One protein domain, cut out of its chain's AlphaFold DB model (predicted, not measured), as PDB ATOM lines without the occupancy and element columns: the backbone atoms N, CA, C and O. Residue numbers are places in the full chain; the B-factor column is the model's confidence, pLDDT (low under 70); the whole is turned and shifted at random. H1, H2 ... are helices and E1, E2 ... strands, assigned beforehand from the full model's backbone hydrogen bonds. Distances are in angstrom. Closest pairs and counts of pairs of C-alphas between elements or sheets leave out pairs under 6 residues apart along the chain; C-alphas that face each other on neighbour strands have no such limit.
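What this domain is: This is residues 2 to 205 of the 294 residues of the protein "Hypothetical protein" of Fibrocapsa japonica (UniProt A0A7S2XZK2). A twisted sheet of five strands forms the core, with H3 over one face and H8 and residues 15 to 21 of H1 over the other. The short helices H4 to H7 loop out on the H3 side, while H9, H10 and H11 lead away beyond E5 to the opposite end of the longest axis. The printed part has 204 residues with eleven named helices and five named strands, in the order H1 E1 E2 E3 H2 H3 E4 H4 H5 H6 H7 E5 H8 H9 H10 H11. The sheet, E3 E2 E1 E4 E5, is mixed, as is the class, helices and strands; the whole is compact, with a radius of gyration of the C-alphas of 17.3 A and spans of 50 by 37 by 33 A.

How they stand to each other: Begin with H1, residues 2 to 21, on the sheet at a height of 12.0 A; the C-alphas of Ala 19 and Gly 86 are its closest to E4, residues 85 to 91, 4.8 A apart. Next, E1, residues 26 to 31, E2, residues 38 to 43, and E3, residues 48 to 53, form a meander, each strand the antiparallel neighbour of the one before; look for N 29 and O 40 at 2.8 A and N 41 and O 50 at 2.8 A. H2, residues 54 to 58, only just touches H3, residues 68 to 77, with 3 pairs of C-alphas within 8 A, the closest Lys 54 and Leu 70 at 5.5 A. H3 is on the opposite face from H1, height 8.7 A, making three layers with H8, residues 141 to 150, which is on H1's face at 11.1 A. E3, H2, H3 and E4 are a split strand-helix-strand unit, strands running the same way with E2 and E1 between them, its crossover right-handed. E4 is parallel to E1, with N 30 and O 89 at 2.8 A. H4, residues 97 to 102, only grazes the sheet; H5, residues 105 to 111, touches H6, residues 117 to 120, with C-alphas 110 and 117 closest at 5.9 A. H7, residues 122 to 125, touches H3, with C-alphas 124 and 68 closest at 3.8 A. E4, these four helices and E5, residues 135 to 139, form a strand-helix-strand unit of parallel neighbours, with N 137 and O 88 at 2.9 A. H10, residues 185 to 190, is close but not clearly touching to H9, residues 170 to 179, and H11, residues 194 to 203. Every O i to N i+4 pair is within hydrogen-bond range in H1 to H5 and H9 to H11; H8 has 5 of 6, and H6 and H7 are too short for one.

Where its parts are: Find C-alpha 2 at (162.062, 95.895, 195.136); from there H1 runs 28.0 A to C-alpha 21. E4 measures 17.1 A and E2 17.2 A. H11 runs 14.3 A to C-alpha 203 at (157.986, 95.406, 214.109).

The domain as a whole: The two C-alphas farthest apart, Asp 111 and Gln 195, are 51.4 A apart. The printed part has no cut; H8 to H9 is a long link of 19 residues. Expect pLDDT under 70 at residues 2 to 24, 128 to 133 and 189 to 205.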
ATOM      1  N   GLY A   2     162.056  95.516 196.567       35.03
ATOM      2  CA  GLY A   2     162.062  95.895 195.136       35.03
ATOM      3  C   GLY A   2     160.803  95.496 194.347       35.03
ATOM      4  O   GLY A   2     160.358  96.255 193.502       35.03
ATOM      5  N   ARG A   3     160.179  94.352 194.666       32.81
ATOM      6  CA  ARG A   3     158.925  93.899 194.026       32.81
ATOM      7  C   ARG A   3     157.721  94.788 194.331       32.81
ATOM      8  O   ARG A   3     156.986  95.098 193.412       32.81
ATOM      9  N   LEU A   4     157.554  95.227 195.578       36.59
ATOM     10  CA  LEU A   4     156.434  96.086 195.987       36.59
ATOM     11  C   LEU A   4     156.480  97.442 195.286       36.59
ATOM     12  O   LEU A   4     155.470  97.884 194.768       36.59
ATOM     13  N   VAL A   5     157.660  98.057 195.170       42.78
ATOM     14  CA  VAL A   5     157.818  99.300 194.394       42.78
ATOM     15  C   VAL A   5     157.480  99.074 192.915       42.78
ATOM     16  O   VAL A   5     156.870  99.934 192.290       42.78
ATOM     17  N   THR A   6     157.827  97.916 192.348       37.69
ATOM     18  CA  THR A   6     157.486  97.571 190.958       37.69
ATOM     19  C   THR A   6     155.989  97.312 190.762       37.69
ATOM     20  O   THR A   6     155.444  97.734 189.748       37.69
ATOM     21  N   GLU A   7     155.308  96.657 191.706       41.16
ATOM     22  CA  GLU A   7     153.855  96.428 191.648       41.16
ATOM     23  C   GLU A   7     153.052  97.709 191.928       41.16
ATOM     24  O   GLU A   7     152.065  97.971 191.250       41.16
ATOM     25  N   LEU A   8     153.525  98.575 192.828       44.53
ATOM     26  CA  LEU A   8     152.938  99.898 193.064       44.53
ATOM     27  C   LEU A   8     153.077 100.789 191.824       44.53
ATOM     28  O   LEU A   8     152.093 101.373 191.382       44.53
ATOM     29  N   LYS A   9     154.248 100.788 191.175       44.78
ATOM     30  CA  LYS A   9     154.435 101.449 189.874       44.78
ATOM     31  C   LYS A   9     153.555 100.856 188.776       44.78
ATOM     32  O   LYS A   9     153.168 101.570 187.859       44.78
ATOM     33  N   LYS A  10     153.236  99.558 188.829       41.38
ATOM     34  CA  LYS A  10     152.280  98.937 187.898       41.38
ATOM     35  C   LYS A  10     150.850  99.383 188.179       41.38
ATOM     36  O   LYS A  10     150.140  99.624 187.212       41.38
ATOM     37  N   ALA A  11     150.445  99.527 189.440       47.91
ATOM     38  CA  ALA A  11     149.133 100.058 189.807       47.91
ATOM     39  C   ALA A  11     148.988 101.534 189.396       47.91
ATOM     40  O   ALA A  11     148.014 101.881 188.734       47.91
ATOM     41  N   GLU A  12     149.999 102.371 189.663       52.06
ATOM     42  CA  GLU A  12     150.087 103.747 189.144       52.06
ATOM     43  C   GLU A  12     150.008 103.762 187.610       52.06
ATOM     44  O   GLU A  12     149.204 104.483 187.028       52.06
ATOM     45  N   CYS A  13     150.784 102.903 186.941       47.97
ATOM     46  CA  CYS A  13     150.788 102.782 185.485       47.97
ATOM     47  C   CYS A  13     149.451 102.271 184.928       47.97
ATOM     48  O   CYS A  13     149.069 102.683 183.841       47.97
ATOM     49  N   MET A  14     148.724 101.402 185.636       51.41
ATOM     50  CA  MET A  14     147.390 100.937 185.238       51.41
ATOM     51  C   MET A  14     146.348 102.043 185.381       51.41
ATOM     52  O   MET A  14     145.571 102.248 184.455       51.41
ATOM     53  N   VAL A  15     146.371 102.785 186.490       53.31
ATOM     54  CA  VAL A  15     145.496 103.946 186.717       53.31
ATOM     55  C   VAL A  15     145.751 105.029 185.661       53.31
ATOM     56  O   VAL A  15     144.805 105.560 185.084       53.31
ATOM     57  N   MET A  16     147.016 105.296 185.328       55.00
ATOM     58  CA  MET A  16     147.395 106.283 184.311       55.00
ATOM     59  C   MET A  16     147.116 105.813 182.877       55.00
ATOM     60  O   MET A  16     146.589 106.578 182.075       55.00
ATOM     61  N   LYS A  17     147.369 104.538 182.553       48.75
ATOM     62  CA  LYS A  17     147.012 103.957 181.244       48.75
ATOM     63  C   LYS A  17     145.504 103.882 181.028       48.75
ATOM     64  O   LYS A  17     145.064 103.998 179.890       48.75
ATOM     65  N   ALA A  18     144.721 103.677 182.089       47.59
ATOM     66  CA  ALA A  18     143.267 103.717 182.010       47.59
ATOM     67  C   ALA A  18     142.773 105.126 181.656       47.59
ATOM     68  O   ALA A  18     141.911 105.244 180.794       47.59
ATOM     69  N   ALA A  19     143.358 106.182 182.236       48.66
ATOM     70  CA  ALA A  19     143.053 107.567 181.866       48.66
ATOM     71  C   ALA A  19     143.372 107.847 180.376       48.66
ATOM     72  O   ALA A  19     142.499 108.290 179.625       48.66
ATOM     73  N   ASP A  20     144.563 107.449 179.907       47.31
ATOM     74  CA  ASP A  20     144.975 107.603 178.500       47.31
ATOM     75  C   ASP A  20     144.074 106.846 177.505       47.31
ATOM     76  O   ASP A  20     143.840 107.325 176.395       47.31
ATOM     77  N   HIS A  21     143.522 105.690 177.892       43.56
ATOM     78  CA  HIS A  21     142.662 104.873 177.023       43.56
ATOM     79  C   HIS A  21     141.310 105.533 176.697       43.56
ATOM     80  O   HIS A  21     140.680 105.175 175.704       43.56
ATOM     81  N   PHE A  22     140.870 106.509 177.499       44.22
ATOM     82  CA  PHE A  22     139.606 107.227 177.296       44.22
ATOM     83  C   PHE A  22     139.775 108.617 176.667       44.22
ATOM     84  O   PHE A  22     138.779 109.314 176.480       44.22
ATOM     85  N   GLY A  23     141.006 109.049 176.354       53.09
ATOM     86  CA  GLY A  23     141.277 110.438 175.957       53.09
ATOM     87  C   GLY A  23     140.971 111.450 177.071       53.09
ATOM     88  O   GLY A  23     140.787 112.634 176.797       53.09
ATOM     89  N   LYS A  24     140.891 110.979 178.323       62.75
ATOM     90  CA  LYS A  24     140.530 111.749 179.515       62.75
ATOM     91  C   LYS A  24     141.749 111.893 180.408       62.75
ATOM     92  O   LYS A  24     142.415 110.915 180.725       62.75
ATOM     93  N   SER A  25     142.057 113.118 180.813       74.25
ATOM     94  CA  SER A  25     143.403 113.448 181.298       74.25
ATOM     95  C   SER A  25     143.527 113.536 182.819       74.25
ATOM     96  O   SER A  25     144.607 113.879 183.295       74.25
ATOM     97  N   LEU A  26     142.460 113.260 183.586       89.50
ATOM     98  CA  LEU A  26     142.425 113.558 185.022       89.50
ATOM     99  C   LEU A  26     142.154 112.344 185.917       89.50
ATOM    100  O   LEU A  26     141.234 111.552 185.682       89.50
ATOM    101  N   VAL A  27     142.926 112.269 187.004       91.31
ATOM    102  CA  VAL A  27     142.713 111.375 188.146       91.31
ATOM    103  C   VAL A  27     142.305 112.222 189.349       91.31
ATOM    104  O   VAL A  27     143.024 113.143 189.735       91.31
ATOM    105  N   VAL A  28     141.161 111.912 189.958       94.62
ATOM    106  CA  VAL A  28     140.611 112.674 191.087       94.62
ATOM    107  C   VAL A  28     140.657 111.830 192.361       94.62
ATOM    108  O   VAL A  28     140.006 110.794 192.454       94.62
ATOM    109  N   GLY A  29     141.431 112.272 193.351       95.50
ATOM    110  CA  GLY A  29     141.541 111.678 194.683       95.50
ATOM    111  C   GLY A  29     140.614 112.363 195.688       95.50
ATOM    112  O   GLY A  29     140.679 113.584 195.829       95.50
ATOM    113  N   LEU A  30     139.770 111.608 196.398       96.38
ATOM    114  CA  LEU A  30     138.700 112.148 197.246       96.38
ATOM    115  C   LEU A  30     138.637 111.471 198.617       96.38
ATOM    116  O   LEU A  30     138.380 110.275 198.714       96.38
ATOM    117  N   ASN A  31     138.745 112.268 199.678       95.75
ATOM    118  CA  ASN A  31     138.360 111.848 201.027       95.75
ATOM    119  C   ASN A  31     136.917 112.301 201.255       95.75
ATOM    120  O   ASN A  31     136.668 113.505 201.365       95.75
ATOM    121  N   LYS A  32     135.962 111.364 201.263       93.19
ATOM    122  CA  LYS A  32     134.518 111.668 201.290       93.19
ATOM    123  C   LYS A  32     133.850 111.133 202.546       93.19
ATOM    124  O   LYS A  32     134.323 110.183 203.148       93.19
ATOM    125  N   TYR A  33     132.701 111.702 202.897       93.94
ATOM    126  CA  TYR A  33     131.745 111.229 203.911       93.94
ATOM    127  C   TYR A  33     132.299 111.084 205.335       93.94
ATOM    128  O   TYR A  33     131.734 110.370 206.162       93.94
ATOM    129  N   SER A  34     133.390 111.784 205.636       90.88
ATOM    130  CA  SER A  34     133.862 112.001 207.002       90.88
ATOM    131  C   SER A  34     134.098 113.493 207.247       90.88
ATOM    132  O   SER A  34     133.698 114.319 206.432       90.88
ATOM    133  N   HIS A  35     134.689 113.851 208.381       90.06
ATOM    134  CA  HIS A  35     134.792 115.205 208.914       90.06
ATOM    135  C   HIS A  35     135.754 116.137 208.157       90.06
ATOM    136  O   HIS A  35     135.616 117.348 208.279       90.06
ATOM    137  N   ASP A  36     136.677 115.602 207.354       90.88
ATOM    138  CA  ASP A  36     137.676 116.392 206.626       90.88
ATOM    139  C   ASP A  36     137.609 116.101 205.117       90.88
ATOM    140  O   ASP A  36     138.477 115.435 204.547       90.88
ATOM    141  N   ALA A  37     136.558 116.596 204.457       96.12
ATOM    142  CA  ALA A  37     136.386 116.408 203.019       96.12
ATOM    143  C   ALA A  37     137.514 117.105 202.230       96.12
ATOM    144  O   ALA A  37     137.758 118.309 202.388       96.12
ATOM    145  N   SER A  38     138.206 116.358 201.366       96.94
ATOM    146  CA  SER A  38     139.357 116.858 200.600       96.94
ATOM    147  C   SER A  38     139.436 116.278 199.192       96.94
ATOM    148  O   SER A  38     138.956 115.174 198.946       96.94
ATOM    149  N   CYS A  39     140.075 117.023 198.291       96.94
ATOM    150  CA  CYS A  39     140.207 116.701 196.876       96.94
ATOM    151  C   CYS A  39     141.638 116.965 196.400       96.94
ATOM    152  O   CYS A  39     142.241 117.987 196.742       96.94
ATOM    153  N   CYS A  40     142.155 116.045 195.595       96.00
ATOM    154  CA  CYS A  40     143.385 116.182 194.832       96.00
ATOM    155  C   CYS A  40     143.087 115.852 193.367       96.00
ATOM    156  O   CYS A  40     142.457 114.833 193.099       96.00
ATOM    157  N   ILE A  41     143.555 116.667 192.425       95.31
ATOM    158  CA  ILE A  41     143.474 116.370 190.991       95.31
ATOM    159  C   ILE A  41     144.889 116.212 190.459       95.31
ATOM    160  O   ILE A  41     145.727 117.102 190.634       95.31
ATOM    161  N   LEU A  42     145.136 115.077 189.815       92.25
ATOM    162  CA  LEU A  42     146.373 114.779 189.110       92.25
ATOM    163  C   LEU A  42     146.109 114.705 187.606       92.25
ATOM    164  O   LEU A  42     145.042 114.256 187.182       92.25
ATOM    165  N   SER A  43     147.098 115.089 186.805       87.62
ATOM    166  CA  SER A  43     147.126 114.743 185.386       87.62
ATOM    167  C   SER A  43     147.391 113.242 185.188       87.62
ATOM    168  O   SER A  43     147.887 112.548 186.082       87.62
ATOM    169  N   ASN A  44     147.157 112.745 183.975       79.19
ATOM    170  CA  ASN A  44     147.592 111.415 183.530       79.19
ATOM    171  C   ASN A  44     149.117 111.195 183.624       79.19
ATOM    172  O   ASN A  44     149.561 110.055 183.709       79.19
ATOM    173  N   SER A  45     149.920 112.264 183.643       78.62
ATOM    174  CA  SER A  45     151.373 112.214 183.836       78.62
ATOM    175  C   SER A  45     151.796 112.195 185.310       78.62
ATOM    176  O   SER A  45     152.986 112.054 185.598       78.62
ATOM    177  N   GLY A  46     150.849 112.328 186.247       81.19
ATOM    178  CA  GLY A  46     151.109 112.367 187.689       81.19
ATOM    179  C   GLY A  46     151.455 113.748 188.238       81.19
ATOM    180  O   GLY A  46     151.865 113.860 189.393       81.19
ATOM    181  N   GLU A  47     151.299 114.802 187.441       86.25
ATOM    182  CA  GLU A  47     151.457 116.174 187.908       86.25
ATOM    183  C   GLU A  47     150.278 116.571 188.796       86.25
ATOM    184  O   GLU A  47     149.119 116.322 188.471       86.25
ATOM    185  N   VAL A  48     150.573 117.218 189.923       90.56
ATOM    186  CA  VAL A  48     149.552 117.759 190.820       90.56
ATOM    187  C   VAL A  48     148.985 119.045 190.227       90.56
ATOM    188  O   VAL A  48     149.674 120.064 190.198       90.56
ATOM    189  N   LEU A  49     147.716 119.012 189.822       93.25
ATOM    190  CA  LEU A  49     147.003 120.166 189.267       93.25
ATOM    191  C   LEU A  49     146.232 120.936 190.344       93.25
ATOM    192  O   LEU A  49     146.166 122.162 190.310       93.25
ATOM    193  N   TYR A  50     145.671 120.225 191.327       96.06
ATOM    194  CA  TYR A  50     144.912 120.830 192.419       96.06
ATOM    195  C   TYR A  50     145.028 120.016 193.709       96.06
ATOM    196  O   TYR A  50     144.985 118.789 193.673       96.06
ATOM    197  N   ILE A  51     145.111 120.696 194.856       95.75
ATOM    198  CA  ILE A  51     144.934 120.109 196.193       95.75
ATOM    199  C   ILE A  51     144.143 121.102 197.043       95.75
ATOM    200  O   ILE A  51     144.554 122.252 197.205       95.75
ATOM    201  N   GLY A  52     143.048 120.653 197.652       95.75
ATOM    202  CA  GLY A  52     142.234 121.500 198.519       95.75
ATOM    203  C   GLY A  52     141.381 120.714 199.505       95.75
ATOM    204  O   GLY A  52     141.097 119.533 199.314       95.75
ATOM    205  N   SER A  53     140.951 121.386 200.573       96.94
ATOM    206  CA  SER A  53     139.949 120.856 201.501       96.94
ATOM    207  C   SER A  53     138.686 121.708 201.493       96.94
ATOM    208  O   SER A  53     138.750 122.931 201.328       96.94
ATOM    209  N   LYS A  54     137.537 121.060 201.703       96.88
ATOM    210  CA  LYS A  54     136.213 121.691 201.667       96.88
ATOM    211  C   LYS A  54     136.115 122.838 202.669       96.88
ATOM    212  O   LYS A  54     135.682 123.925 202.301       96.88
ATOM    213  N   GLU A  55     136.657 122.668 203.879       97.06
ATOM    214  CA  GLU A  55     136.657 123.723 204.907       97.06
ATOM    215  C   GLU A  55     137.331 125.036 204.468       97.06
ATOM    216  O   GLU A  55     137.031 126.110 204.999       97.06
ATOM    217  N   ARG A  56     138.270 124.989 203.512       95.25
ATOM    218  CA  ARG A  56     138.947 126.194 203.005       95.25
ATOM    219  C   ARG A  56     138.063 126.983 202.050       95.25
ATOM    220  O   ARG A  56     138.190 128.209 202.044       95.25
ATOM    221  N   ILE A  57     137.177 126.295 201.339       94.25
ATOM    222  CA  ILE A  57     136.217 126.864 200.391       94.25
ATOM    223  C   ILE A  57     134.990 127.360 201.151       94.25
ATOM    224  O   ILE A  57     134.661 128.542 201.102       94.25
ATOM    225  N   THR A  58     134.371 126.494 201.952       94.69
ATOM    226  CA  THR A  58     133.104 126.793 202.636       94.69
ATOM    227  C   THR A  58     133.273 127.654 203.884       94.69
ATOM    228  O   THR A  58     132.302 128.198 204.410       94.69
ATOM    229  N   ARG A  59     134.509 127.771 204.391       95.81
ATOM    230  CA  ARG A  59     134.866 128.487 205.630       95.81
ATOM    231  C   ARG A  59     134.213 127.912 206.890       95.81
ATOM    232  O   ARG A  59     134.314 128.519 207.959       95.81
ATOM    233  N   LYS A  60     133.599 126.732 206.794       94.38
ATOM    234  CA  LYS A  60     133.094 125.952 207.923       94.38
ATOM    235  C   LYS A  60     134.214 125.033 208.389       94.38
ATOM    236  O   LYS A  60     134.793 124.294 207.606       94.38
ATOM    237  N   LYS A  61     134.580 125.126 209.662       95.25
ATOM    238  CA  LYS A  61     135.678 124.329 210.216       95.25
ATOM    239  C   LYS A  61     135.273 122.853 210.270       95.25
ATOM    240  O   LYS A  61     134.202 122.580 210.805       95.25
ATOM    241  N   HIS A  62     136.140 121.943 209.814       92.31
ATOM    242  CA  HIS A  62     135.825 120.507 209.712       92.31
ATOM    243  C   HIS A  62     134.585 120.249 208.848       92.31
ATOM    244  O   HIS A  62     133.693 119.485 209.223       92.31
ATOM    245  N   ASP A  63     134.480 120.981 207.735       94.56
ATOM    246  CA  ASP A  63     133.409 120.741 206.779       94.56
ATOM    247  C   ASP A  63     133.649 119.418 206.059       94.56
ATOM    248  O   ASP A  63     134.553 119.285 205.229       94.56
ATOM    249  N   GLY A  64     132.841 118.444 206.447       93.94
ATOM    250  CA  GLY A  64     132.899 117.080 205.977       93.94
ATOM    251  C   GLY A  64     131.770 116.721 205.017       93.94
ATOM    252  O   GLY A  64     131.155 117.566 204.358       93.94
ATOM    253  N   GLY A  65     131.469 115.427 204.977       94.94
ATOM    254  CA  GLY A  65     130.369 114.882 204.195       94.94
ATOM    255  C   GLY A  65     130.709 114.752 202.713       94.94
ATOM    256  O   GLY A  65     131.766 114.233 202.362       94.94
ATOM    257  N   ASP A  66     129.798 115.173 201.839       95.31
ATOM    258  CA  ASP A  66     130.002 115.106 200.392       95.31
ATOM    259  C   ASP A  66     131.116 116.052 199.908       95.31
ATOM    260  O   ASP A  66     131.513 117.002 200.587       95.31
ATOM    261  N   THR A  67     131.594 115.797 198.695       96.50
ATOM    262  CA  THR A  67     132.672 116.545 198.034       96.50
ATOM    263  C   THR A  67     132.204 117.340 196.817       96.50
ATOM    264  O   THR A  67     133.050 117.858 196.097       96.50
ATOM    265  N   GLY A  68     130.892 117.484 196.587       95.44
ATOM    266  CA  GLY A  68     130.355 118.048 195.344       95.44
ATOM    267  C   GLY A  68     130.856 119.462 195.056       95.44
ATOM    268  O   GLY A  68     131.535 119.677 194.056       95.44
ATOM    269  N   GLU A  69     130.609 120.395 195.980       95.19
ATOM    270  CA  GLU A  69     131.064 121.794 195.863       95.19
ATOM    271  C   GLU A  69     132.597 121.908 195.764       95.19
ATOM    272  O   GLU A  69     133.132 122.767 195.069       95.19
ATOM    273  N   LEU A  70     133.324 121.027 196.463       97.31
ATOM    274  CA  LEU A  70     134.787 121.007 196.444       97.31
ATOM    275  C   LEU A  70     135.326 120.544 195.085       97.31
ATOM    276  O   LEU A  70     136.302 121.108 194.599       97.31
ATOM    277  N   VAL A  71     134.724 119.512 194.494       97.00
ATOM    278  CA  VAL A  71     135.124 118.967 193.191       97.00
ATOM    279  C   VAL A  71     134.788 119.939 192.070       97.00
ATOM    280  O   VAL A  71     135.632 120.167 191.209       97.00
ATOM    281  N   GLU A  72     133.603 120.547 192.110       96.00
ATOM    282  CA  GLU A  72     133.199 121.587 191.161       96.00
ATOM    283  C   GLU A  72     134.200 122.748 191.167       96.00
ATOM    284  O   GLU A  72     134.812 123.042 190.141       96.00
ATOM    285  N   HIS A  73     134.498 123.300 192.347       97.12
ATOM    286  CA  HIS A  73     135.498 124.357 192.489       97.12
ATOM    287  C   HIS A  73     136.897 123.934 192.010       97.12
ATOM    288  O   HIS A  73     137.617 124.721 191.394       97.12
ATOM    289  N   ALA A  74     137.306 122.695 192.300       97.06
ATOM    290  CA  ALA A  74     138.605 122.175 191.893       97.06
ATOM    291  C   ALA A  74     138.736 122.099 190.364       97.06
ATOM    292  O   ALA A  74     139.743 122.554 189.822       97.06
ATOM    293  N   LEU A  75     137.717 121.578 189.674       95.25
ATOM    294  CA  LEU A  75     137.683 121.483 188.213       95.25
ATOM    295  C   LEU A  75     137.663 122.870 187.559       95.25
ATOM    296  O   LEU A  75     138.472 123.137 186.670       95.25
ATOM    297  N   GLU A  76     136.829 123.784 188.062       95.44
ATOM    298  CA  GLU A  76     136.785 125.174 187.595       95.44
ATOM    299  C   GLU A  76     138.146 125.870 187.732       95.44
ATOM    300  O   GLU A  76     138.585 126.563 186.814       95.44
ATOM    301  N   SER A  77     138.851 125.650 188.848       94.88
ATOM    302  CA  SER A  77     140.144 126.295 189.119       94.88
ATOM    303  C   SER A  77     141.253 125.913 188.131       94.88
ATOM    304  O   SER A  77     142.192 126.688 187.942       94.88
ATOM    305  N   ILE A  78     141.132 124.748 187.489       94.81
ATOM    306  CA  ILE A  78     142.075 124.248 186.480       94.81
ATOM    307  C   ILE A  78     141.510 124.333 185.054       94.81
ATOM    308  O   ILE A  78     142.165 123.889 184.114       94.81
ATOM    309  N   GLY A  79     140.310 124.901 184.880       90.19
ATOM    310  CA  GLY A  79     139.643 125.019 183.582       90.19
ATOM    311  C   GLY A  79     139.182 123.686 182.983       90.19
ATOM    312  O   GLY A  79     139.095 123.582 181.762       90.19
ATOM    313  N   ALA A  80     138.907 122.680 183.816       91.25
ATOM    314  CA  ALA A  80     138.449 121.355 183.398       91.25
ATOM    315  C   ALA A  80     136.952 121.150 183.669       91.25
ATOM    316  O   ALA A  80     136.318 121.923 184.387       91.25
ATOM    317  N   GLN A  81     136.389 120.088 183.102       89.75
ATOM    318  CA  GLN A  81     135.019 119.638 183.334       89.75
ATOM    319  C   GLN A  81     135.007 118.222 183.923       89.75
ATOM    320  O   GLN A  81     135.985 117.477 183.845       89.75
ATOM    321  N   LYS A  82     133.881 117.813 184.516       88.12
ATOM    322  CA  LYS A  82     133.739 116.460 185.091       88.12
ATOM    323  C   LYS A  82     133.922 115.362 184.034       88.12
ATOM    324  O   LYS A  82     134.351 114.261 184.358       88.12
ATOM    325  N   GLU A  83     133.620 115.660 182.771       86.31
ATOM    326  CA  GLU A  83     133.800 114.751 181.642       86.31
ATOM    327  C   GLU A  83     135.273 114.400 181.392       86.31
ATOM    328  O   GLU A  83     135.531 113.307 180.888       86.31
ATOM    329  N   ASP A  84     136.216 115.256 181.804       87.06
ATOM    330  CA  ASP A  84     137.665 115.052 181.661       87.06
ATOM    331  C   ASP A  84     138.242 114.070 182.697       87.06
ATOM    332  O   ASP A  84     139.403 113.657 182.600       87.06
ATOM    333  N   VAL A  85     137.438 113.682 183.693       89.12
ATOM    334  CA  VAL A  85     137.815 112.726 184.739       89.12
ATOM    335  C   VAL A  85     137.751 111.301 184.194       89.12
ATOM    336  O   VAL A  85     136.696 110.826 183.772       89.12
ATOM    337  N   GLY A  86     138.892 110.608 184.207       84.69
ATOM    338  CA  GLY A  86     139.001 109.204 183.799       84.69
ATOM    339  C   GLY A  86     138.944 108.234 184.978       84.69
ATOM    340  O   GLY A  86     138.327 107.169 184.882       84.69
ATOM    341  N   VAL A  87     139.560 108.609 186.104       87.94
ATOM    342  CA  VAL A  87     139.644 107.764 187.302       87.94
ATOM    343  C   VAL A  87     139.334 108.571 188.555       87.94
ATOM    344  O   VAL A  87     139.828 109.684 188.732       87.94
ATOM    345  N   VAL A  88     138.558 107.971 189.450       91.75
ATOM    346  CA  VAL A  88     138.291 108.478 190.792       91.75
ATOM    347  C   VAL A  88     138.860 107.497 191.802       91.75
ATOM    348  O   VAL A  88     138.496 106.322 191.815       91.75
ATOM    349  N   VAL A  89     139.745 107.992 192.660       92.69
ATOM    350  CA  VAL A  89     140.259 107.259 193.813       92.69
ATOM    351  C   VAL A  89     139.620 107.849 195.058       92.69
ATOM    352  O   VAL A  89     139.737 109.049 195.291       92.69
ATOM    353  N   CYS A  90     138.937 107.045 195.863       93.81
ATOM    354  CA  CYS A  90     138.296 107.531 197.081       93.81
ATOM    355  C   CYS A  90     138.721 106.762 198.331       93.81
ATOM    356  O   CYS A  90     139.200 105.632 198.255       93.81
ATOM    357  N   ASN A  91     138.557 107.399 199.489       94.12
ATOM    358  CA  ASN A  91     138.736 106.770 200.792       94.12
ATOM    359  C   ASN A  91     137.790 107.364 201.847       94.12
ATOM    360  O   ASN A  91     137.265 108.473 201.688       94.12
ATOM    361  N   ASN A  92     137.591 106.610 202.931       92.12
ATOM    362  CA  ASN A  92     136.850 107.013 204.126       92.12
ATOM    363  C   ASN A  92     137.215 106.092 205.308       92.12
ATOM    364  O   ASN A  92     137.117 104.877 205.194       92.12
ATOM    365  N   HIS A  93     137.565 106.662 206.467       87.44
ATOM    366  CA  HIS A  93     137.984 105.880 207.643       87.44
ATOM    367  C   HIS A  93     136.858 105.243 208.469       87.44
ATOM    368  O   HIS A  93     137.126 104.396 209.315       87.44
ATOM    369  N   HIS A  94     135.607 105.660 208.289       87.31
ATOM    370  CA  HIS A  94     134.451 105.090 208.980       87.31
ATOM    371  C   HIS A  94     133.860 103.906 208.219       87.31
ATOM    372  O   HIS A  94     133.658 102.835 208.796       87.31
ATOM    373  N   HIS A  95     133.550 104.103 206.937       86.88
ATOM    374  CA  HIS A  95     132.804 103.142 206.133       86.88
ATOM    375  C   HIS A  95     133.236 103.182 204.671       86.88
ATOM    376  O   HIS A  95     133.454 104.275 204.151       86.88
ATOM    377  N   PRO A  96     133.254 102.026 203.982       86.94
ATOM    378  CA  PRO A  96     133.551 102.000 202.564       86.94
ATOM    379  C   PRO A  96     132.600 102.870 201.730       86.94
ATOM    380  O   PRO A  96     131.376 102.808 201.886       86.94
ATOM    381  N   VAL A  97     133.172 103.650 200.817       91.62
ATOM    382  CA  VAL A  97     132.490 104.632 199.967       91.62
ATOM    383  C   VAL A  97     131.693 103.940 198.863       91.62
ATOM    384  O   VAL A  97     130.502 104.210 198.695       91.62
ATOM    385  N   LEU A  98     132.314 103.019 198.119       89.81
ATOM    386  CA  LEU A  98     131.693 102.436 196.926       89.81
ATOM    387  C   LEU A  98     130.461 101.578 197.236       89.81
ATOM    388  O   LEU A  98     129.482 101.684 196.497       89.81
ATOM    389  N   PRO A  99     130.416 100.779 198.319       89.12
ATOM    390  CA  PRO A  99     129.189 100.097 198.710       89.12
ATOM    391  C   PRO A  99     128.039 101.058 199.010       89.12
ATOM    392  O   PRO A  99     126.899 100.735 198.690       89.12
ATOM    393  N   LEU A 100     128.300 102.231 199.592       90.12
ATOM    394  CA  LEU A 100     127.254 103.225 199.830       90.12
ATOM    395  C   LEU A 100     126.715 103.783 198.501       90.12
ATOM    396  O   LEU A 100     125.501 103.788 198.297       90.12
ATOM    397  N   GLU A 101     127.611 104.188 197.596       90.12
ATOM    398  CA  GLU A 101     127.267 104.816 196.310       90.12
ATOM    399  C   GLU A 101     126.636 103.832 195.303       90.12
ATOM    400  O   GLU A 101     125.663 104.176 194.637       90.12
ATOM    401  N   LYS A 102     127.134 102.588 195.206       86.19
ATOM    402  CA  LYS A 102     126.729 101.618 194.165       86.19
ATOM    403  C   LYS A 102     125.496 100.773 194.509       86.19
ATOM    404  O   LYS A 102     124.887 100.207 193.608       86.19
ATOM    405  N   THR A 103     125.117 100.638 195.785       85.06
ATOM    406  CA  THR A 103     124.043  99.702 196.207       85.06
ATOM    407  C   THR A 103     122.661 100.348 196.347       85.06
ATOM    408  O   THR A 103     121.741  99.730 196.878       85.06
ATOM    409  N   GLY A 104     122.506 101.612 195.939       85.81
ATOM    410  CA  GLY A 104     121.266 102.379 196.114       85.81
ATOM    411  C   GLY A 104     121.007 102.847 197.553       85.81
ATOM    412  O   GLY A 104     120.128 103.678 197.771       85.81
ATOM    413  N   ARG A 105     121.806 102.389 198.530       90.88
ATOM    414  CA  ARG A 105     121.738 102.825 199.935       90.88
ATOM    415  C   ARG A 105     121.883 104.334 200.085       90.88
ATOM    416  O   ARG A 105     121.205 104.912 200.925       90.88
ATOM    417  N   LEU A 106     122.736 104.956 199.270       92.56
ATOM    418  CA  LEU A 106     122.893 106.406 199.241       92.56
ATOM    419  C   LEU A 106     121.567 107.111 198.932       92.56
ATOM    420  O   LEU A 106     121.121 107.937 199.720       92.56
ATOM    421  N   HIS A 107     120.931 106.759 197.812       92.25
ATOM    422  CA  HIS A 107     119.671 107.367 197.383       92.25
ATOM    423  C   HIS A 107     118.555 107.099 198.389       92.25
ATOM    424  O   HIS A 107     117.885 108.032 198.806       92.25
ATOM    425  N   TRP A 108     118.450 105.868 198.887       94.56
ATOM    426  CA  TRP A 108     117.492 105.533 199.939       94.56
ATOM    427  C   TRP A 108     117.696 106.371 201.215       94.56
ATOM    428  O   TRP A 108     116.733 106.856 201.805       94.56
ATOM    429  N   ALA A 109     118.945 106.588 201.640       94.31
ATOM    430  CA  ALA A 109     119.246 107.415 202.807       94.31
ATOM    431  C   ALA A 109     118.946 108.907 202.567       94.31
ATOM    432  O   ALA A 109     118.571 109.607 203.509       94.31
ATOM    433  N   ILE A 110     119.082 109.390 201.329       95.69
ATOM    434  CA  ILE A 110     118.663 110.743 200.931       95.69
ATOM    435  C   ILE A 110     117.134 110.854 200.959       95.69
ATOM    436  O   ILE A 110     116.613 111.793 201.556       95.69
ATOM    437  N   ASP A 111     116.419 109.882 200.390       96.00
ATOM    438  CA  ASP A 111     114.951 109.870 200.318       96.00
ATOM    439  C   ASP A 111     114.303 109.835 201.712       96.00
ATOM    440  O   ASP A 111     113.254 110.440 201.935       96.00
ATOM    441  N   LEU A 112     114.952 109.180 202.681       96.75
ATOM    442  CA  LEU A 112     114.542 109.191 204.089       96.75
ATOM    443  C   LEU A 112     114.965 110.446 204.869       96.75
ATOM    444  O   LEU A 112     114.625 110.580 206.045       96.75
ATOM    445  N   GLY A 113     115.724 111.354 204.257       95.50
ATOM    446  CA  GLY A 113     116.227 112.566 204.905       95.50
ATOM    447  C   GLY A 113     117.373 112.332 205.897       95.50
ATOM    448  O   GLY A 113     117.674 113.214 206.700       95.50
ATOM    449  N   HIS A 114     118.027 111.165 205.865       94.75
ATOM    450  CA  HIS A 114     119.220 110.889 206.674       94.75
ATOM    451  C   HIS A 114     120.482 111.532 206.098       94.75
ATOM    452  O   HIS A 114     121.395 111.871 206.853       94.75
ATOM    453  N   LEU A 115     120.539 111.701 204.775       94.81
ATOM    454  CA  LEU A 115     121.637 112.362 204.078       94.81
ATOM    455  C   LEU A 115     121.137 113.580 203.286       94.81
ATOM    456  O   LEU A 115     120.039 113.542 202.730       94.81
ATOM    457  N   PRO A 116     121.935 114.659 203.193       94.62
ATOM    458  CA  PRO A 116     121.615 115.797 202.342       94.62
ATOM    459  C   PRO A 116     121.529 115.414 200.853       94.62
ATOM    460  O   PRO A 116     122.341 114.611 200.387       94.62
ATOM    461  N   PRO A 117     120.660 116.069 200.058       94.69
ATOM    462  CA  PRO A 117     120.589 115.846 198.610       94.69
ATOM    463  C   PRO A 117     121.907 116.094 197.855       94.69
ATOM    464  O   PRO A 117     122.120 115.512 196.793       94.69
ATOM    465  N   SER A 118     122.824 116.906 198.405       93.88
ATOM    466  CA  SER A 118     124.154 117.174 197.824       93.88
ATOM    467  C   SER A 118     124.999 115.910 197.630       93.88
ATOM    468  O   SER A 118     125.859 115.872 196.748       93.88
ATOM    469  N   TYR A 119     124.724 114.847 198.390       94.31
ATOM    470  CA  TYR A 119     125.395 113.555 198.257       94.31
ATOM    471  C   TYR A 119     125.115 112.890 196.901       94.31
ATOM    472  O   TYR A 119     125.972 112.180 196.384       94.31
ATOM    473  N   ALA A 120     123.962 113.162 196.283       92.81
ATOM    474  CA  ALA A 120     123.639 112.691 194.937       92.81
ATOM    475  C   ALA A 120     124.119 113.645 193.829       92.81
ATOM    476  O   ALA A 120     123.794 113.439 192.659       92.81
ATOM    477  N   SER A 121     124.867 114.706 194.163       92.69
ATOM    478  CA  SER A 121     125.331 115.653 193.148       92.69
ATOM    479  C   SER A 121     126.274 114.973 192.140       92.69
ATOM    480  O   SER A 121     127.111 114.152 192.533       92.69
ATOM    481  N   PRO A 122     126.208 115.336 190.844       91.44
ATOM    482  CA  PRO A 122     127.098 114.776 189.827       91.44
ATOM    483  C   PRO A 122     128.583 115.003 190.126       91.44
ATOM    484  O   PRO A 122     129.397 114.135 189.837       91.44
ATOM    485  N   HIS A 123     128.940 116.137 190.736       93.12
ATOM    486  CA  HIS A 123     130.318 116.430 191.142       93.12
ATOM    487  C   HIS A 123     130.756 115.635 192.377       93.12
ATOM    488  O   HIS A 123     131.939 115.350 192.524       93.12
ATOM    489  N   ASN A 124     129.826 115.235 193.253       94.38
ATOM    490  CA  ASN A 124     130.164 114.343 194.353       94.38
ATOM    491  C   ASN A 124     130.329 112.905 193.862       94.38
ATOM    492  O   ASN A 124     131.301 112.257 194.228       94.38
ATOM    493  N   LEU A 125     129.402 112.396 193.051       91.75
ATOM    494  CA  LEU A 125     129.457 111.010 192.594       91.75
ATOM    495  C   LEU A 125     130.494 110.798 191.499       91.75
ATOM    496  O   LEU A 125     131.058 109.720 191.440       91.75
ATOM    497  N   LEU A 126     130.727 111.784 190.627       88.00
ATOM    498  CA  LEU A 126     131.549 111.661 189.412       88.00
ATOM    499  C   LEU A 126     131.170 110.474 188.501       88.00
ATOM    500  O   LEU A 126     131.860 110.180 187.527       88.00
ATOM    501  N   ALA A 127     130.022 109.843 188.756       70.00
ATOM    502  CA  ALA A 127     129.403 108.878 187.875       70.00
ATOM    503  C   ALA A 127     128.772 109.643 186.705       70.00
ATOM    504  O   ALA A 127     127.874 110.471 186.890       70.00
ATOM    505  N   GLY A 128     129.260 109.395 185.490       49.78
ATOM    506  CA  GLY A 128     128.714 109.962 184.260       49.78
ATOM    507  C   GLY A 128     127.322 109.405 183.949       49.78
ATOM    508  O   GLY A 128     127.173 108.560 183.074       49.78
ATOM    509  N   GLY A 129     126.294 109.849 184.672       48.94
ATOM    510  CA  GLY A 129     124.919 109.380 184.484       48.94
ATOM    511  C   GLY A 129     124.809 107.850 184.488       48.94
ATOM    512  O   GLY A 129     125.387 107.167 185.329       48.94
ATOM    513  N   ASN A 130     124.081 107.302 183.518       38.16
ATOM    514  CA  ASN A 130     123.753 105.876 183.399       38.16
ATOM    515  C   ASN A 130     124.953 105.003 182.979       38.16
ATOM    516  O   ASN A 130     124.788 103.805 182.759       38.16
ATOM    517  N   ASN A 131     126.134 105.597 182.796       43.91
ATOM    518  CA  ASN A 131     127.307 104.929 182.263       43.91
ATOM    519  C   ASN A 131     128.509 105.222 183.170       43.91
ATOM    520  O   ASN A 131     129.043 106.333 183.173       43.91
ATOM    521  N   TRP A 132     128.968 104.213 183.914       58.97
ATOM    522  CA  TRP A 132     130.208 104.244 184.706       58.97
ATOM    523  C   TRP A 132     131.453 104.265 183.798       58.97
ATOM    524  O   TRP A 132     132.351 103.442 183.912       58.97
ATOM    525  N   SER A 133     131.506 105.215 182.862       64.19
ATOM    526  CA  SER A 133     132.667 105.476 182.003       64.19
ATOM    527  C   SER A 133     133.887 105.964 182.791       64.19
ATOM    528  O   SER A 133     134.982 106.017 182.243       64.19
ATOM    529  N   VAL A 134     133.692 106.316 184.064       78.88
ATOM    530  CA  VAL A 134     134.736 106.701 185.010       78.88
ATOM    531  C   VAL A 134     135.021 105.516 185.922       78.88
ATOM    532  O   VAL A 134     134.112 104.970 186.555       78.88
ATOM    533  N   VAL A 135     136.287 105.113 185.996       83.69
ATOM    534  CA  VAL A 135     136.710 104.018 186.873       83.69
ATOM    535  C   VAL A 135     136.766 104.532 188.303       83.69
ATOM    536  O   VAL A 135     137.442 105.518 188.585       83.69
ATOM    537  N   HIS A 136     136.076 103.850 189.212       87.69
ATOM    538  CA  HIS A 136     136.141 104.133 190.639       87.69
ATOM    539  C   HIS A 136     136.948 103.064 191.355       87.69
ATOM    540  O   HIS A 136     136.625 101.879 191.260       87.69
ATOM    541  N   HIS A 137     137.952 103.509 192.100       88.81
ATOM    542  CA  HIS A 137     138.798 102.668 192.929       88.81
ATOM    543  C   HIS A 137     138.803 103.190 194.358       88.81
ATOM    544  O   HIS A 137     138.921 104.394 194.583       88.81
ATOM    545  N   GLU A 138     138.691 102.299 195.330       91.06
ATOM    546  CA  GLU A 138     138.719 102.681 196.734       91.06
ATOM    547  C   GLU A 138     140.020 102.218 197.392       91.06
ATOM    548  O   GLU A 138     140.515 101.123 197.117       91.06
ATOM    549  N   ILE A 139     140.595 103.055 198.255       92.19
ATOM    550  CA  ILE A 139     141.783 102.713 199.041       92.19
ATOM    551  C   ILE A 139     141.520 102.898 200.535       92.19
ATOM    552  O   ILE A 139     140.728 103.761 200.917       92.19
ATOM    553  N   SER A 140     142.208 102.131 201.387       92.56
ATOM    554  CA  SER A 140     142.132 102.346 202.836       92.56
ATOM    555  C   SER A 140     142.702 103.706 203.242       92.56
ATOM    556  O   SER A 140     143.575 104.283 202.585       92.56
ATOM    557  N   HIS A 141     142.220 104.237 204.356       93.19
ATOM    558  CA  HIS A 141     142.546 105.553 204.869       93.19
ATOM    559  C   HIS A 141     144.010 105.643 205.280       93.19
ATOM    560  O   HIS A 141     144.701 106.600 204.926       93.19
ATOM    561  N   HIS A 142     144.518 104.610 205.950       91.38
ATOM    562  CA  HIS A 142     145.932 104.541 206.295       91.38
ATOM    563  C   HIS A 142     146.820 104.390 205.053       91.38
ATOM    564  O   HIS A 142     147.875 105.028 204.980       91.38
ATOM    565  N   LEU A 143     146.372 103.644 204.037       90.50
ATOM    566  CA  LEU A 143     147.093 103.538 202.772       90.50
ATOM    567  C   LEU A 143     147.127 104.886 202.039       90.50
ATOM    568  O   LEU A 143     148.173 105.279 201.522       90.50
ATOM    569  N   ALA A 144     146.027 105.642 202.056       91.44
ATOM    570  CA  ALA A 144     145.982 107.007 201.534       91.44
ATOM    571  C   ALA A 144     146.965 107.937 202.273       91.44
ATOM    572  O   ALA A 144     147.693 108.704 201.634       91.44
ATOM    573  N   HIS A 145     147.058 107.834 203.605       91.69
ATOM    574  CA  HIS A 145     148.062 108.561 204.386       91.69
ATOM    575  C   HIS A 145     149.488 108.209 203.956       91.69
ATOM    576  O   HIS A 145     150.289 109.118 203.714       91.69
ATOM    577  N   ALA A 146     149.802 106.922 203.808       90.25
ATOM    578  CA  ALA A 146     151.111 106.475 203.346       90.25
ATOM    579  C   ALA A 146     151.446 107.037 201.953       90.25
ATOM    580  O   ALA A 146     152.515 107.626 201.767       90.25
ATOM    581  N   TRP A 147     150.516 106.941 200.999       86.94
ATOM    582  CA  TRP A 147     150.682 107.472 199.642       86.94
ATOM    583  C   TRP A 147     150.921 108.979 199.602       86.94
ATOM    584  O   TRP A 147     151.766 109.441 198.835       86.94
ATOM    585  N   SER A 148     150.243 109.744 200.461       87.81
ATOM    586  CA  SER A 148     150.413 111.201 200.517       87.81
ATOM    587  C   SER A 148     151.847 111.631 200.860       87.81
ATOM    588  O   SER A 148     152.295 112.696 200.429       87.81
ATOM    589  N   ALA A 149     152.575 110.796 201.610       87.50
ATOM    590  CA  ALA A 149     153.967 111.024 201.970       87.50
ATOM    591  C   ALA A 149     154.934 110.439 200.929       87.50
ATOM    592  O   ALA A 149     155.908 111.096 200.562       87.50
ATOM    593  N   LEU A 150     154.667 109.221 200.442       84.94
ATOM    594  CA  LEU A 150     155.555 108.483 199.535       84.94
ATOM    595  C   LEU A 150     155.846 109.222 198.225       84.94
ATOM    596  O   LEU A 150     156.955 109.135 197.708       84.94
ATOM    597  N   THR A 151     154.892 109.989 197.705       76.88
ATOM    598  CA  THR A 151     155.082 110.753 196.461       76.88
ATOM    599  C   THR A 151     156.014 111.957 196.620       76.88
ATOM    600  O   THR A 151     156.445 112.542 195.630       76.88
ATOM    601  N   GLN A 152     156.353 112.333 197.857       81.69
ATOM    602  CA  GLN A 152     157.131 113.533 198.168       81.69
ATOM    603  C   GLN A 152     158.515 113.225 198.754       81.69
ATOM    604  O   GLN A 152     159.316 114.145 198.947       81.69
ATOM    605  N   VAL A 153     158.815 111.960 199.067       85.25
ATOM    606  CA  VAL A 153     160.105 111.599 199.667       85.25
ATOM    607  C   VAL A 153     161.225 111.556 198.616       85.25
ATOM    608  O   VAL A 153     161.032 111.036 197.521       85.25
ATOM    609  N   PRO A 154     162.436 112.056 198.934       86.81
ATOM    610  CA  PRO A 154     163.562 112.083 197.995       86.81
ATOM    611  C   PRO A 154     164.349 110.762 197.935       86.81
ATOM    612  O   PRO A 154     165.398 110.700 197.296       86.81
ATOM    613  N   PHE A 155     163.904 109.721 198.643       86.25
ATOM    614  CA  PHE A 155     164.605 108.443 198.766       86.25
ATOM    615  C   PHE A 155     163.769 107.285 198.216       86.25
ATOM    616  O   PHE A 155     162.546 107.280 198.307       86.25
ATOM    617  N   ALA A 156     164.447 106.278 197.661       77.94
ATOM    618  CA  ALA A 156     163.805 105.139 197.000       77.94
ATOM    619  C   ALA A 156     163.268 104.065 197.967       77.94
ATOM    620  O   ALA A 156     162.488 103.206 197.558       77.94
ATOM    621  N   SER A 157     163.707 104.068 199.228       80.25
ATOM    622  CA  SER A 157     163.258 103.122 200.251       80.25
ATOM    623  C   SER A 157     163.335 103.727 201.650       80.25
ATOM    624  O   SER A 157     164.217 104.529 201.952       80.25
ATOM    625  N   GLY A 158     162.403 103.326 202.512       83.56
ATOM    626  CA  GLY A 158     162.318 103.779 203.895       83.56
ATOM    627  C   GLY A 158     161.192 103.075 204.647       83.56
ATOM    628  O   GLY A 158     160.427 102.305 204.063       83.56
ATOM    629  N   LEU A 159     161.110 103.331 205.951       83.88
ATOM    630  CA  LEU A 159     159.991 102.899 206.783       83.88
ATOM    631  C   LEU A 159     158.904 103.979 206.757       83.88
ATOM    632  O   LEU A 159     159.190 105.139 207.048       83.88
ATOM    633  N   VAL A 160     157.669 103.589 206.446       83.50
ATOM    634  CA  VAL A 160     156.495 104.461 206.567       83.50
ATOM    635  C   VAL A 160     155.784 104.126 207.870       83.50
ATOM    636  O   VAL A 160     155.470 102.965 208.124       83.50
ATOM    637  N   VAL A 161     155.533 105.144 208.690       88.94
ATOM    638  CA  VAL A 161     154.767 105.017 209.932       88.94
ATOM    639  C   VAL A 161     153.557 105.935 209.833       88.94
ATOM    640  O   VAL A 161     153.709 107.154 209.764       88.94
ATOM    641  N   VAL A 162     152.361 105.349 209.823       88.50
ATOM    642  CA  VAL A 162     151.093 106.086 209.873       88.50
ATOM    643  C   VAL A 162     150.638 106.140 211.329       88.50
ATOM    644  O   VAL A 162     150.415 105.106 211.953       88.50
ATOM    645  N   MET A 163     150.549 107.350 211.884       91.75
ATOM    646  CA  MET A 163     150.051 107.600 213.239       91.75
ATOM    647  C   MET A 163     148.747 108.379 213.141       91.75
ATOM    648  O   MET A 163     148.770 109.603 213.004       91.75
ATOM    649  N   ASP A 164     147.635 107.662 213.205       89.69
ATOM    650  CA  ASP A 164     146.302 108.228 213.041       89.69
ATOM    651  C   ASP A 164     145.384 107.864 214.220       89.69
ATOM    652  O   ASP A 164     145.679 106.965 215.011       89.69
ATOM    653  N   GLY A 165     144.294 108.615 214.381       88.56
ATOM    654  CA  GLY A 165     143.298 108.381 215.419       88.56
ATOM    655  C   GLY A 165     142.433 107.152 215.147       88.56
ATOM    656  O   GLY A 165     142.108 106.427 216.088       88.56
ATOM    657  N   MET A 166     142.041 106.929 213.890       86.62
ATOM    658  CA  MET A 166     141.197 105.808 213.478       86.62
ATOM    659  C   MET A 166     141.279 105.600 211.964       86.62
ATOM    660  O   MET A 166     141.051 106.539 211.211       86.62
ATOM    661  N   GLY A 167     141.469 104.351 211.546       85.69
ATOM    662  CA  GLY A 167     141.239 103.908 210.172       85.69
ATOM    663  C   GLY A 167     140.099 102.898 210.095       85.69
ATOM    664  O   GLY A 167     139.341 102.706 211.050       85.69
ATOM    665  N   GLU A 168     140.009 102.213 208.962       86.62
ATOM    666  CA  GLU A 168     138.979 101.216 208.714       86.62
ATOM    667  C   GLU A 168     139.097 100.001 209.636       86.62
ATOM    668  O   GLU A 168     140.174  99.606 210.095       86.62
ATOM    669  N   SER A 169     137.958  99.353 209.883       85.81
ATOM    670  CA  SER A 169     137.950  98.084 210.601       85.81
ATOM    671  C   SER A 169     138.599  96.979 209.762       85.81
ATOM    672  O   SER A 169     138.484  96.945 208.535       85.81
ATOM    673  N   TYR A 170     139.227  96.008 210.433       85.75
ATOM    674  CA  TYR A 170     139.766  94.817 209.768       85.75
ATOM    675  C   TYR A 170     138.710  94.104 208.912       85.75
ATOM    676  O   TYR A 170     138.989  93.701 207.786       85.75
ATOM    677  N   GLN A 171     137.480  94.007 209.423       85.50
ATOM    678  CA  GLN A 171     136.361  93.419 208.696       85.50
ATOM    679  C   GLN A 171     136.063  94.175 207.394       85.50
ATOM    680  O   GLN A 171     135.946  93.539 206.350       85.50
ATOM    681  N   ALA A 172     136.000  95.511 207.429       84.69
ATOM    682  CA  ALA A 172     135.749  96.318 206.236       84.69
ATOM    683  C   ALA A 172     136.848  96.136 205.177       84.69
ATOM    684  O   ALA A 172     136.537  96.049 203.989       84.69
ATOM    685  N   MET A 173     138.113  96.016 205.599       86.06
ATOM    686  CA  MET A 173     139.229  95.750 204.687       86.06
ATOM    687  C   MET A 173     139.139  94.360 204.044       86.06
ATOM    688  O   MET A 173     139.306  94.242 202.834       86.06
ATOM    689  N   VAL A 174     138.821  93.316 204.819       85.06
ATOM    690  CA  VAL A 174     138.649  91.944 204.301       85.06
ATOM    691  C   VAL A 174     137.466  91.855 203.334       85.06
ATOM    692  O   VAL A 174     137.584  91.281 202.252       85.06
ATOM    693  N   GLU A 175     136.329  92.451 203.696       85.56
ATOM    694  CA  GLU A 175     135.155  92.524 202.822       85.56
ATOM    695  C   GLU A 175     135.451  93.328 201.553       85.56
ATOM    696  O   GLU A 175     134.987  92.966 200.475       85.56
ATOM    697  N   GLY A 176     136.231  94.408 201.665       83.50
ATOM    698  CA  GLY A 176     136.718  95.189 200.532       83.50
ATOM    699  C   GLY A 176     137.566  94.366 199.574       83.50
ATOM    700  O   GLY A 176     137.279  94.325 198.379       83.50
ATOM    701  N   GLN A 177     138.558  93.654 200.103       79.44
ATOM    702  CA  GLN A 177     139.455  92.816 199.314       79.44
ATOM    703  C   GLN A 177     138.690  91.740 198.528       79.44
ATOM    704  O   GLN A 177     138.998  91.482 197.366       79.44
ATOM    705  N   ALA A 178     137.640  91.162 199.121       83.00
ATOM    706  CA  ALA A 178     136.785  90.183 198.452       83.00
ATOM    707  C   ALA A 178     135.974  90.765 197.276       83.00
ATOM    708  O   ALA A 178     135.630  90.021 196.358       83.00
ATOM    709  N   ARG A 179     135.669  92.073 197.275       81.81
ATOM    710  CA  ARG A 179     134.966  92.742 196.161       81.81
ATOM    711  C   ARG A 179     135.878  93.059 194.977       81.81
ATOM    712  O   ARG A 179     135.389  93.161 193.857       81.81
ATOM    713  N   GLY A 180     137.180  93.234 195.215       77.00
ATOM    714  CA  GLY A 180     138.169  93.558 194.182       77.00
ATOM    715  C   GLY A 180     138.199  95.027 193.732       77.00
ATOM    716  O   GLY A 180     139.044  95.376 192.914       77.00
ATOM    717  N   ASP A 181     137.331  95.891 194.272       77.75
ATOM    718  CA  ASP A 181     137.305  97.344 194.018       77.75
ATOM    719  C   ASP A 181     137.866  98.184 195.181       77.75
ATOM    720  O   ASP A 181     137.674  99.399 195.235       77.75
ATOM    721  N   TYR A 182     138.569  97.528 196.108       86.62
ATOM    722  CA  TYR A 182     139.146  98.117 197.312       86.62
ATOM    723  C   TYR A 182     140.590  97.635 197.492       86.62
ATOM    724  O   TYR A 182     140.853  96.433 197.446       86.62
ATOM    725  N   THR A 183     141.527  98.554 197.719       89.19
ATOM    726  CA  THR A 183     142.920  98.238 198.059       89.19
ATOM    727  C   THR A 183     143.247  98.730 199.456       89.19
ATOM    728  O   THR A 183     143.056  99.893 199.790       89.19
ATOM    729  N   SER A 184     143.790  97.847 200.274       88.44
ATOM    730  CA  SER A 184     144.045  98.090 201.685       88.44
ATOM    731  C   SER A 184     145.500  97.840 202.058       88.44
ATOM    732  O   SER A 184     146.285  97.272 201.298       88.44
ATOM    733  N   ASP A 185     145.850  98.184 203.292       83.00
ATOM    734  CA  ASP A 185     147.142  97.841 203.880       83.00
ATOM    735  C   ASP A 185     147.375  96.314 203.918       83.00
ATOM    736  O   ASP A 185     148.518  95.855 203.856       83.00
ATOM    737  N   LEU A 186     146.304  95.504 203.962       79.75
ATOM    738  CA  LEU A 186     146.398  94.039 203.922       79.75
ATOM    739  C   LEU A 186     146.958  93.539 202.587       79.75
ATOM    740  O   LEU A 186     147.671  92.533 202.564       79.75
ATOM    741  N   ASP A 187     146.685  94.253 201.495       79.12
ATOM    742  CA  ASP A 187     147.191  93.922 200.164       79.12
ATOM    743  C   ASP A 187     148.697  94.168 200.055       79.12
ATOM    744  O   ASP A 187     149.398  93.437 199.360       79.12
ATOM    745  N   LEU A 188     149.233  95.141 200.799       72.00
ATOM    746  CA  LEU A 188     150.680  95.327 200.895       72.00
ATOM    747  C   LEU A 188     151.333  94.170 201.653       72.00
ATOM    748  O   LEU A 188     152.386  93.678 201.247       72.00
ATOM    749  N   VAL A 189     150.701  93.709 202.736       66.38
ATOM    750  CA  VAL A 189     151.213  92.604 203.561       66.38
ATOM    751  C   VAL A 189     151.151  91.269 202.820       66.38
ATOM    752  O   VAL A 189     152.071  90.462 202.954       66.38
ATOM    753  N   SER A 190     150.100  91.022 202.034       61.91
ATOM    754  CA  SER A 190     149.959  89.793 201.240       61.91
ATOM    755  C   SER A 190     151.004  89.693 200.121       61.91
ATOM    756  O   SER A 190     151.375  88.589 199.723       61.91
ATOM    757  N   GLN A 191     151.536  90.831 199.670       63.97
ATOM    758  CA  GLN A 191     152.598  90.919 198.666       63.97
ATOM    759  C   GLN A 191     154.016  90.777 199.247       63.97
ATOM    760  O   GLN A 191     154.987  90.665 198.488       63.97
ATOM    761  N   LEU A 192     154.174  90.774 200.577       62.94
ATOM    762  CA  LEU A 192     155.468  90.545 201.221       62.94
ATOM    763  C   LEU A 192     155.856  89.065 201.144       62.94
ATOM    764  O   LEU A 192     155.055  88.168 201.407       62.94
ATOM    765  N   GLY A 193     157.132  88.799 200.849       64.94
ATOM    766  CA  GLY A 193     157.687  87.458 201.028       64.94
ATOM    767  C   GLY A 193     157.593  87.022 202.501       64.94
ATOM    768  O   GLY A 193     157.567  87.883 203.383       64.94
ATOM    769  N   PRO A 194     157.600  85.710 202.808       66.94
ATOM    770  CA  PRO A 194     157.380  85.196 204.166       66.94
ATOM    771  C   PRO A 194     158.268  85.853 205.235       66.94
ATOM    772  O   PRO A 194     157.802  86.191 206.317       66.94
ATOM    773  N   GLN A 195     159.534  86.113 204.894       59.09
ATOM    774  CA  GLN A 195     160.515  86.741 205.784       59.09
ATOM    775  C   GLN A 195     160.241  88.233 206.028       59.09
ATOM    776  O   GLN A 195     160.413  88.718 207.145       59.09
ATOM    777  N   ASP A 196     159.807  88.965 204.999       56.09
ATOM    778  CA  ASP A 196     159.463  90.385 205.116       56.09
ATOM    779  C   ASP A 196     158.152  90.559 205.901       56.09
ATOM    780  O   ASP A 196     158.026  91.481 206.708       56.09
ATOM    781  N   ARG A 197     157.201  89.630 205.728       56.53
ATOM    782  CA  ARG A 197     155.947  89.571 206.489       56.53
ATOM    783  C   ARG A 197     156.198  89.334 207.976       56.53
ATOM    784  O   ARG A 197     155.629  90.030 208.809       56.53
ATOM    785  N   GLU A 198     157.072  88.389 208.314       56.50
ATOM    786  CA  GLU A 198     157.443  88.104 209.703       56.50
ATOM    787  C   GLU A 198     158.140  89.300 210.364       56.50
ATOM    788  O   GLU A 198     157.776  89.693 211.471       56.50
ATOM    789  N   ARG A 199     159.072  89.954 209.660       54.28
ATOM    790  CA  ARG A 199     159.719  91.185 210.144       54.28
ATOM    791  C   ARG A 199     158.722  92.319 210.364       54.28
ATOM    792  O   ARG A 199     158.833  93.030 211.358       54.28
ATOM    793  N   PHE A 200     157.749  92.478 209.467       51.78
ATOM    794  CA  PHE A 200     156.693  93.481 209.599       51.78
ATOM    795  C   PHE A 200     155.799  93.213 210.821       51.78
ATOM    796  O   PHE A 200     155.584  94.110 211.631       51.78
ATOM    797  N   LEU A 201     155.353  91.968 211.019       54.41
ATOM    798  CA  LEU A 201     154.552  91.576 212.186       54.41
ATOM    799  C   LEU A 201     155.326  91.739 213.507       54.41
ATOM    800  O   LEU A 201     154.773  92.231 214.489       54.41
ATOM    801  N   GLN A 202     156.619  91.400 213.522       51.75
ATOM    802  CA  GLN A 202     157.496  91.616 214.676       51.75
ATOM    803  C   GLN A 202     157.695  93.110 214.980       51.75
ATOM    804  O   GLN A 202     157.651  93.499 216.147       51.75
ATOM    805  N   ALA A 203     157.857  93.954 213.955       46.19
ATOM    806  CA  ALA A 203     157.986  95.406 214.109       46.19
ATOM    807  C   ALA A 203     156.704  96.067 214.651       46.19
ATOM    808  O   ALA A 203     156.786  97.052 215.380       46.19
ATOM    809  N   LEU A 204     155.532  95.497 214.353       45.44
ATOM    810  CA  LEU A 204     154.242  95.915 214.914       45.44
ATOM    811  C   LEU A 204     153.996  95.400 216.345       45.44
ATOM    812  O   LEU A 204     152.931  95.643 216.909       45.44
ATOM    813  N   GLY A 205     154.937  94.658 216.938       33.47
ATOM    814  CA  GLY A 205     154.749  94.019 218.245       33.47
ATOM    815  C   GLY A 205     153.724  92.876 218.231       33.47
ATOM    816  O   GLY A 205     153.372  92.346 219.283       33.47
TER     817      GLY A 205